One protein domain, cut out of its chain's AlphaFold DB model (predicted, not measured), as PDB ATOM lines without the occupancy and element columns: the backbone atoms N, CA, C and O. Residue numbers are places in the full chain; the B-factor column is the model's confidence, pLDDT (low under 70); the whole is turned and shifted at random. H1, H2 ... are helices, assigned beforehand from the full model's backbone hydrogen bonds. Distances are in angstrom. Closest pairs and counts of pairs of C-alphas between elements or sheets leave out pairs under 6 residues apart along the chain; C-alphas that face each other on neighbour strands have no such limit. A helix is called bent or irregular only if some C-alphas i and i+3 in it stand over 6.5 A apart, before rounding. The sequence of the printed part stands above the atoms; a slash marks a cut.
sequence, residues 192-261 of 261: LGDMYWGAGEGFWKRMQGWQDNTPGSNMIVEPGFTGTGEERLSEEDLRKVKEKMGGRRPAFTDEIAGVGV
ATOM      1  N   LEU A 192     138.728 139.309 133.563       87.38
ATOM      2  CA  LEU A 192     137.758 139.371 134.646       87.38
ATOM      3  C   LEU A 192     136.719 138.248 134.545       87.38
ATOM      4  O   LEU A 192     136.243 137.896 133.466       87.38
ATOM      5  N   GLY A 193     136.369 137.693 135.701       83.25
ATOM      6  CA  GLY A 193     135.409 136.605 135.853       83.25
ATOM      7  C   GLY A 193     135.760 135.712 137.040       83.25
ATOM      8  O   GLY A 193     136.793 135.897 137.687       83.25
ATOM      9  N   ASP A 194     134.922 134.710 137.297       81.38
ATOM     10  CA  ASP A 194     135.018 133.825 138.467       81.38
ATOM     11  C   ASP A 194     136.413 133.202 138.640       81.38
ATOM     12  O   ASP A 194     136.914 133.099 139.758       81.38
ATOM     13  N   MET A 195     137.083 132.849 137.535       79.50
ATOM     14  CA  MET A 195     138.446 132.307 137.568       79.50
ATOM     15  C   MET A 195     139.470 133.326 138.092       79.50
ATOM     16  O   MET A 195     140.323 132.973 138.904       79.50
ATOM     17  N   TYR A 196     139.400 134.583 137.645       85.94
ATOM     18  CA  TYR A 196     140.340 135.622 138.066       85.94
ATOM     19  C   TYR A 196     140.100 136.050 139.513       85.94
ATOM     20  O   TYR A 196     141.056 136.249 140.267       85.94
ATOM     21  N   TRP A 197     138.831 136.127 139.923       86.50
ATOM     22  CA  TRP A 197     138.475 136.407 141.311       86.50
ATOM     23  C   TRP A 197     138.864 135.269 142.251       86.50
ATOM     24  O   TRP A 197     139.469 135.521 143.291       86.50
ATOM     25  N   GLY A 198     138.612 134.022 141.852       84.38
ATOM     26  CA  GLY A 198     138.995 132.833 142.612       84.38
ATOM     27  C   GLY A 198     140.508 132.640 142.751       84.38
ATOM     28  O   GLY A 198     140.950 132.031 143.720       84.38
ATOM     29  N   ALA A 199     141.316 133.181 141.830       83.50
ATOM     30  CA  ALA A 199     142.778 133.130 141.926       83.50
ATOM     31  C   ALA A 199     143.336 133.953 143.108       83.50
ATOM     32  O   ALA A 199     144.395 133.619 143.647       83.50
ATOM     33  N   GLY A 200     142.615 135.001 143.522       87.56
ATOM     34  CA  GLY A 200     142.872 135.759 144.741       87.56
ATOM     35  C   GLY A 200     144.142 136.621 144.749       87.56
ATOM     36  O   GLY A 200     144.925 136.693 143.800       87.56
ATOM     37  N   GLU A 201     144.365 137.280 145.887       89.25
ATOM     38  CA  GLU A 201     145.365 138.346 146.050       89.25
ATOM     39  C   GLU A 201     146.812 137.896 145.796       89.25
ATOM     40  O   GLU A 201     147.617 138.652 145.253       89.25
ATOM     41  N   GLY A 202     147.152 136.646 146.128       87.06
ATOM     42  CA  GLY A 202     148.482 136.095 145.860       87.06
ATOM     43  C   GLY A 202     148.790 135.952 144.364       87.06
ATOM     44  O   GLY A 202     149.943 136.076 143.948       87.06
ATOM     45  N   PHE A 203     147.778 135.707 143.528       86.50
ATOM     46  CA  PHE A 203     147.939 135.738 142.077       86.50
ATOM     47  C   PHE A 203     148.063 137.175 141.562       86.50
ATOM     48  O   PHE A 203     148.989 137.458 140.803       86.50
ATOM     49  N   TRP A 204     147.208 138.093 142.024       90.81
ATOM     50  CA  TRP A 204     147.238 139.496 141.587       90.81
ATOM     51  C   TRP A 204     148.582 140.164 141.893       90.81
ATOM     52  O   TRP A 204     149.180 140.757 141.001       90.81
ATOM     53  N   LYS A 205     149.132 139.953 143.098       89.25
ATOM     54  CA  LYS A 205     150.466 140.454 143.478       89.25
ATOM     55  C   LYS A 205     151.578 139.926 142.578       89.25
ATOM     56  O   LYS A 205     152.455 140.687 142.189       89.25
ATOM     57  N   ARG A 206     151.540 138.638 142.215       85.88
ATOM     58  CA  ARG A 206     152.515 138.067 141.269       85.88
ATOM     59  C   ARG A 206     152.389 138.703 139.891       85.88
ATOM     60  O   ARG A 206     153.405 138.959 139.263       85.88
ATOM     61  N   MET A 207     151.167 138.983 139.444       88.12
ATOM     62  CA  MET A 207     150.919 139.601 138.142       88.12
ATOM     63  C   MET A 207     151.196 141.111 138.101       88.12
ATOM     64  O   MET A 207     151.292 141.653 137.003       88.12
ATOM     65  N   GLN A 208     151.357 141.780 139.250       90.19
ATOM     66  CA  GLN A 208     151.409 143.244 139.344       90.19
ATOM     67  C   GLN A 208     152.451 143.869 138.411       90.19
ATOM     68  O   GLN A 208     152.121 144.787 137.673       90.19
ATOM     69  N   GLY A 209     153.671 143.319 138.355       89.62
ATOM     70  CA  GLY A 209     154.728 143.858 137.492       89.62
ATOM     71  C   GLY A 209     154.369 143.842 136.001       89.62
ATOM     72  O   GLY A 209     154.654 144.801 135.288       89.62
ATOM     73  N   TRP A 210     153.691 142.795 135.520       89.69
ATOM     74  CA  TRP A 210     153.153 142.786 134.156       89.69
ATOM     75  C   TRP A 210     151.990 143.764 134.025       89.69
ATOM     76  O   TRP A 210     151.937 144.524 133.064       89.69
ATOM     77  N   GLN A 211     151.091 143.782 135.009       89.38
ATOM     78  CA  GLN A 211     149.888 144.599 134.978       89.38
ATOM     79  C   GLN A 211     150.186 146.104 134.958       89.38
ATOM     80  O   GLN A 211     149.552 146.836 134.205       89.38
ATOM     81  N   ASP A 212     151.188 146.561 135.707       90.88
ATOM     82  CA  ASP A 212     151.619 147.962 135.738       90.88
ATOM     83  C   ASP A 212     152.079 148.459 134.360       90.88
ATOM     84  O   ASP A 212     151.893 149.633 134.023       90.88
ATOM     85  N   ASN A 213     152.618 147.541 133.552       90.00
ATOM     86  CA  ASN A 213     153.124 147.790 132.206       90.00
ATOM     87  C   ASN A 213     152.110 147.462 131.099       90.00
ATOM     88  O   ASN A 213     152.372 147.761 129.937       90.00
ATOM     89  N   THR A 214     150.955 146.873 131.429       90.88
ATOM     90  CA  THR A 214     149.895 146.580 130.456       90.88
ATOM     91  C   THR A 214     149.203 147.882 130.044       90.88
ATOM     92  O   THR A 214     148.559 148.516 130.893       90.88
ATOM     93  N   PRO A 215     149.268 148.295 128.764       88.19
ATOM     94  CA  PRO A 215     148.531 149.460 128.284       88.19
ATOM     95  C   PRO A 215     147.022 149.284 128.499       88.19
ATOM     96  O   PRO A 215     146.495 148.188 128.335       88.19
ATOM     97  N   GLY A 216     146.323 150.351 128.893       87.75
ATOM     98  CA  GLY A 216     144.873 150.314 129.142       87.75
ATOM     99  C   GLY A 216     144.446 149.647 130.458       87.75
ATOM    100  O   GLY A 216     143.263 149.649 130.779       87.75
ATOM    101  N   SER A 217     145.385 149.123 131.254       92.00
ATOM    102  CA  SER A 217     145.072 148.552 132.572       92.00
ATOM    103  C   SER A 217     144.805 149.602 133.651       92.00
ATOM    104  O   SER A 217     144.154 149.288 134.645       92.00
ATOM    105  N   ASN A 218     145.355 150.813 133.508       91.94
ATOM    106  CA  ASN A 218     145.299 151.832 134.550       91.94
ATOM    107  C   ASN A 218     143.886 152.409 134.687       91.94
ATOM    108  O   ASN A 218     143.382 153.036 133.759       91.94
ATOM    109  N   MET A 219     143.295 152.239 135.866       89.75
ATOM    110  CA  MET A 219     141.997 152.809 136.234       89.75
ATOM    111  C   MET A 219     142.130 154.151 136.954       89.75
ATOM    112  O   MET A 219     141.159 154.892 137.053       89.75
ATOM    113  N   ILE A 220     143.315 154.459 137.491       87.12
ATOM    114  CA  ILE A 220     143.577 155.706 138.210       87.12
ATOM    115  C   ILE A 220     144.076 156.721 137.184       87.12
ATOM    116  O   ILE A 220     145.273 156.845 136.924       87.12
ATOM    117  N   VAL A 221     143.121 157.394 136.553       85.69
ATOM    118  CA  VAL A 221     143.342 158.388 135.499       85.69
ATOM    119  C   VAL A 221     142.839 159.759 135.941       85.69
ATOM    120  O   VAL A 221     142.069 159.875 136.896       85.69
ATOM    121  N   GLU A 222     143.296 160.809 135.263       86.44
ATOM    122  CA  GLU A 222     142.822 162.169 135.519       86.44
ATOM    123  C   GLU A 222     141.313 162.303 135.224       86.44
ATOM    124  O   GLU A 222     140.777 161.584 134.371       86.44
ATOM    125  N   PRO A 223     140.602 163.228 135.897       85.38
ATOM    126  CA  PRO A 223     139.194 163.485 135.613       85.38
ATOM    127  C   PRO A 223     138.943 163.796 134.129       85.38
ATOM    128  O   PRO A 223     139.653 164.596 133.525       85.38
ATOM    129  N   GLY A 224     137.899 163.192 133.555       82.81
ATOM    130  CA  GLY A 224     137.497 163.402 132.158       82.81
ATOM    131  C   GLY A 224     137.948 162.311 131.183       82.81
ATOM    132  O   GLY A 224     137.448 162.271 130.060       82.81
ATOM    133  N   PHE A 225     138.818 161.387 131.602       83.25
ATOM    134  CA  PHE A 225     139.098 160.174 130.830       83.25
ATOM    135  C   PHE A 225     137.903 159.209 130.859       83.25
ATOM    136  O   PHE A 225     137.311 158.960 131.908       83.25
ATOM    137  N   THR A 226     137.563 158.648 129.697       84.75
ATOM    138  CA  THR A 226     136.515 157.628 129.526       84.75
ATOM    139  C   THR A 226     137.124 156.301 129.061       84.75
ATOM    140  O   THR A 226     138.296 156.243 128.689       84.75
ATOM    141  N   GLY A 227     136.348 155.213 129.095       81.88
ATOM    142  CA  GLY A 227     136.796 153.904 128.594       81.88
ATOM    143  C   GLY A 227     137.718 153.131 129.543       81.88
ATOM    144  O   GLY A 227     138.322 152.139 129.141       81.88
ATOM    145  N   THR A 228     137.813 153.545 130.810       85.50
ATOM    146  CA  THR A 228     138.486 152.761 131.855       85.50
ATOM    147  C   THR A 228     137.740 151.455 132.128       85.50
ATOM    148  O   THR A 228     138.366 150.458 132.467       85.50
ATOM    149  N   GLY A 229     136.420 151.421 131.922       86.81
ATOM    150  CA  GLY A 229     135.575 150.280 132.260       86.81
ATOM    151  C   GLY A 229     135.169 150.258 133.733       86.81
ATOM    152  O   GLY A 229     134.745 149.220 134.234       86.81
ATOM    153  N   GLU A 230     135.319 151.377 134.449       88.81
ATOM    154  CA  GLU A 230     134.921 151.509 135.857       88.81
ATOM    155  C   GLU A 230     133.425 151.241 136.017       88.81
ATOM    156  O   GLU A 230     133.015 150.566 136.957       88.81
ATOM    157  N   GLU A 231     132.632 151.660 135.031       88.62
ATOM    158  CA  GLU A 231     131.188 151.451 134.952       88.62
ATOM    159  C   GLU A 231     130.771 149.976 134.855       88.62
ATOM    160  O   GLU A 231     129.606 149.646 135.062       88.62
ATOM    161  N   ARG A 232     131.714 149.085 134.529       89.38
ATOM    162  CA  ARG A 232     131.481 147.641 134.371       89.38
ATOM    163  C   ARG A 232     131.728 146.865 135.662       89.38
ATOM    164  O   ARG A 232     131.468 145.664 135.709       89.38
ATOM    165  N   LEU A 233     132.291 147.513 136.680       89.56
ATOM    166  CA  LEU A 233     132.630 146.895 137.954       89.56
ATOM    167  C   LEU A 233     131.566 147.230 138.999       89.56
ATOM    168  O   LEU A 233     131.077 148.355 139.074       89.56
ATOM    169  N   SER A 234     131.244 146.253 139.847       91.12
ATOM    170  CA  SER A 234     130.507 146.536 141.077       91.12
ATOM    171  C   SER A 234     131.332 147.462 141.981       91.12
ATOM    172  O   SER A 234     132.563 147.479 141.899       91.12
ATOM    173  N   GLU A 235     130.685 148.195 142.890       92.31
ATOM    174  CA  GLU A 235     131.403 149.027 143.870       92.31
ATOM    175  C   GLU A 235     132.430 148.210 144.675       92.31
ATOM    176  O   GLU A 235     133.537 148.676 144.960       92.31
ATOM    177  N   GLU A 236     132.093 146.958 144.998       92.25
ATOM    178  CA  GLU A 236     132.980 146.049 145.716       92.25
ATOM    179  C   GLU A 236     134.213 145.667 144.886       92.25
ATOM    180  O   GLU A 236     135.339 145.708 145.391       92.25
ATOM    181  N   ASP A 237     134.025 145.305 143.617       91.50
ATOM    182  CA  ASP A 237     135.125 144.892 142.745       91.50
ATOM    183  C   ASP A 237     136.011 146.071 142.363       91.50
ATOM    184  O   ASP A 237     137.235 145.948 142.346       91.50
ATOM    185  N   LEU A 238     135.417 147.244 142.154       91.56
ATOM    186  CA  LEU A 238     136.151 148.483 141.957       91.56
ATOM    187  C   LEU A 238     137.038 148.805 143.165       91.56
ATOM    188  O   LEU A 238     138.208 149.160 143.000       91.56
ATOM    189  N   ARG A 239     136.515 148.629 144.385       92.19
ATOM    190  CA  ARG A 239     137.306 148.775 145.610       92.19
ATOM    191  C   ARG A 239     138.459 147.771 145.649       92.19
ATOM    192  O   ARG A 239     139.590 148.172 145.909       92.19
ATOM    193  N   LYS A 240     138.223 146.493 145.318       91.94
ATOM    194  CA  LYS A 240     139.295 145.479 145.224       91.94
ATOM    195  C   LYS A 240     140.365 145.877 144.208       91.94
ATOM    196  O   LYS A 240     141.547 145.764 144.517       91.94
ATOM    197  N   VAL A 241     139.980 146.368 143.030       91.56
ATOM    198  CA  VAL A 241     140.933 146.815 142.002       91.56
ATOM    199  C   VAL A 241     141.805 147.956 142.533       91.56
ATOM    200  O   VAL A 241     143.032 147.904 142.413       91.56
ATOM    201  N   LYS A 242     141.197 148.963 143.169       91.31
ATOM    202  CA  LYS A 242     141.917 150.121 143.723       91.31
ATOM    203  C   LYS A 242     142.850 149.725 144.871       91.31
ATOM    204  O   LYS A 242     144.012 150.114 144.867       91.31
ATOM    205  N   GLU A 243     142.374 148.919 145.814       92.44
ATOM    206  CA  GLU A 243     143.111 148.608 147.046       92.44
ATOM    207  C   GLU A 243     144.106 147.450 146.896       92.44
ATOM    208  O   GLU A 243     145.159 147.455 147.531       92.44
ATOM    209  N   LYS A 244     143.785 146.440 146.078       92.44
ATOM    210  CA  LYS A 244     144.525 145.165 146.035       92.44
ATOM    211  C   LYS A 244     145.254 144.897 144.726       92.44
ATOM    212  O   LYS A 244     146.090 143.998 144.687       92.44
ATOM    213  N   MET A 245     144.934 145.642 143.668       92.38
ATOM    214  CA  MET A 245     145.488 145.439 142.320       92.38
ATOM    215  C   MET A 245     146.225 146.687 141.809       92.38
ATOM    216  O   MET A 245     146.464 146.837 140.611       92.38
ATOM    217  N   GLY A 246     146.549 147.622 142.711       91.56
ATOM    218  CA  GLY A 246     147.270 148.856 142.382       91.56
ATOM    219  C   GLY A 246     146.500 149.781 141.438       91.56
ATOM    220  O   GLY A 246     147.112 150.507 140.658       91.56
ATOM    221  N   GLY A 247     145.164 149.707 141.436       92.00
ATOM    222  CA  GLY A 247     144.337 150.437 140.478       92.00
ATOM    223  C   GLY A 247     144.473 149.933 139.043       92.00
ATOM    224  O   GLY A 247     144.139 150.664 138.113       92.00
ATOM    225  N   ARG A 248     144.973 148.708 138.838       92.50
ATOM    226  CA  ARG A 248     145.102 148.103 137.515       92.50
ATOM    227  C   ARG A 248     144.069 147.006 137.309       92.50
ATOM    228  O   ARG A 248     144.029 146.048 138.075       92.50
ATOM    229  N   ARG A 249     143.253 147.113 136.261       91.44
ATOM    230  CA  ARG A 249     142.230 146.110 135.932       91.44
ATOM    231  C   ARG A 249     142.743 145.046 134.956       91.44
ATOM    232  O   ARG A 249     143.591 145.371 134.125       91.44
ATOM    233  N   PRO A 250     142.207 143.813 134.984       90.94
ATOM    234  CA  PRO A 250     142.371 142.842 133.902       90.94
ATOM    235  C   PRO A 250     141.563 143.265 132.662       90.94
ATOM    236  O   PRO A 250     140.846 144.271 132.681       90.94
ATOM    237  N   ALA A 251     141.644 142.473 131.593       90.94
ATOM    238  CA  ALA A 251     140.743 142.634 130.455       90.94
ATOM    239  C   ALA A 251     139.302 142.251 130.835       90.94
ATOM    240  O   ALA A 251     139.084 141.367 131.669       90.94
ATOM    241  N   PHE A 252     138.314 142.876 130.205       91.25
ATOM    242  CA  PHE A 252     136.923 142.434 130.256       91.25
ATOM    243  C   PHE A 252     136.663 141.341 129.213       91.25
ATOM    244  O   PHE A 252     137.403 141.180 128.242       91.25
ATOM    245  N   THR A 253     135.616 140.543 129.411       89.31
ATOM    246  CA  THR A 253     135.316 139.413 128.521       89.31
ATOM    247  C   THR A 253     134.901 139.855 127.120       89.31
ATOM    248  O   THR A 253     135.253 139.187 126.151       89.31
ATOM    249  N   ASP A 254     134.199 140.981 126.996       86.38
ATOM    250  CA  ASP A 254     133.790 141.583 125.721       86.38
ATOM    251  C   ASP A 254     134.984 142.132 124.923       86.38
ATOM    252  O   ASP A 254     135.016 141.989 123.700       86.38
ATOM    253  N   GLU A 255     136.008 142.658 125.608       88.25
ATOM    254  CA  GLU A 255     137.268 143.095 124.981       88.25
ATOM    255  C   GLU A 255     138.003 141.933 124.295       88.25
ATOM    256  O   GLU A 255     138.732 142.148 123.331       88.25
ATOM    257  N   ILE A 256     137.802 140.698 124.768       87.00
ATOM    258  CA  ILE A 256     138.374 139.487 124.166       87.00
ATOM    259  C   ILE A 256     137.437 138.884 123.120       87.00
ATOM    260  O   ILE A 256     137.895 138.442 122.069       87.00
ATOM    261  N   ALA A 257     136.130 138.869 123.383       82.69
ATOM    262  CA  ALA A 257     135.143 138.222 122.521       82.69
ATOM    263  C   ALA A 257     135.076 138.811 121.104       82.69
ATOM    264  O   ALA A 257     134.744 138.097 120.161       82.69
ATOM    265  N   GLY A 258     135.408 140.096 120.941       73.62
ATOM    266  CA  GLY A 258     135.477 140.744 119.629       73.62
ATOM    267  C   GLY A 258     136.726 140.401 118.809       73.62
ATOM    268  O   GLY A 258     136.781 140.708 117.618       73.62
ATOM    269  N   VAL A 259     137.740 139.775 119.412       61.97
ATOM    270  CA  VAL A 259     139.041 139.539 118.778       61.97
ATOM    271  C   VAL A 259     139.026 138.172 118.100       61.97
ATOM    272  O   VAL A 259     139.333 137.161 118.719       61.97
ATOM    273  N   GLY A 260     138.679 138.127 116.813       53.75
ATOM    274  CA  GLY A 260     138.936 136.952 115.967       53.75
ATOM    275  C   GLY A 260     137.736 136.312 115.270       53.75
ATOM    276  O   GLY A 260     137.932 135.268 114.645       53.75
ATOM    277  N   VAL A 261     136.541 136.913 115.334       42.69
ATOM    278  CA  VAL A 261     135.346 136.418 114.622       42.69
ATOM    279  C   VAL A 261     134.668 137.453 113.740       42.69
ATOM    280  O   VAL A 261     134.287 138.531 114.256       42.69
TER     281      VAL A 261
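AT A GLANCE: This is residues 192 to 261 of the 261 residues of the protein "3-oxoacyl reductase" of Coccidioides immitis RMSCC 3703 (UniProt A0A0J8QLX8). Picture a long helix, H1, sharply kinked, with a second helix, H2, near its kink, a long loop of residues 214 to 234 joining the two, and a small end arm, residues 254 to 261, sticking out. The 70 printed residues hold three named helices, H1, H2, H3 in chain order, and no named strand: all helix. The whole is compact, radius of gyration of the C-alphas 12.2 A, spanning 33 by 32 by 24 A.

HOW THE PARTS SIT: Start at H1, residues 194 to 213, which has a kink of 105 degrees near residue 202 and is irregular, C-alphas 198 and 201 being 9.1 A apart. H2, residues 235 to 244, is close but not clearly touching H1; look at their closest C-alphas, Glu 201 and Lys 244, 6.9 A apart. They run the same way at a steep tilt of 46 degrees. H3, residues 253 to 257, is apart from both. Every O i to N i+4 pair is within hydrogen-bond range in H2 and H3, 9 of 16 in H1.

IN THESE COORDINATES: Find C-alpha 194 at (135.018, 133.825, 138.467); H1 runs 23.7 A to C-alpha 213. H2 covers 13.8 A, H3 6.1 A, ending at C-alpha 257, (135.143, 138.222, 122.521).

THE WHOLE: The farthest C-alphas, Glu 243 and Val 261, are 35.5 A apart. The printed part has no cut; the H1 to H2 link is long. Residues 259 to 261 have pLDDT under 70.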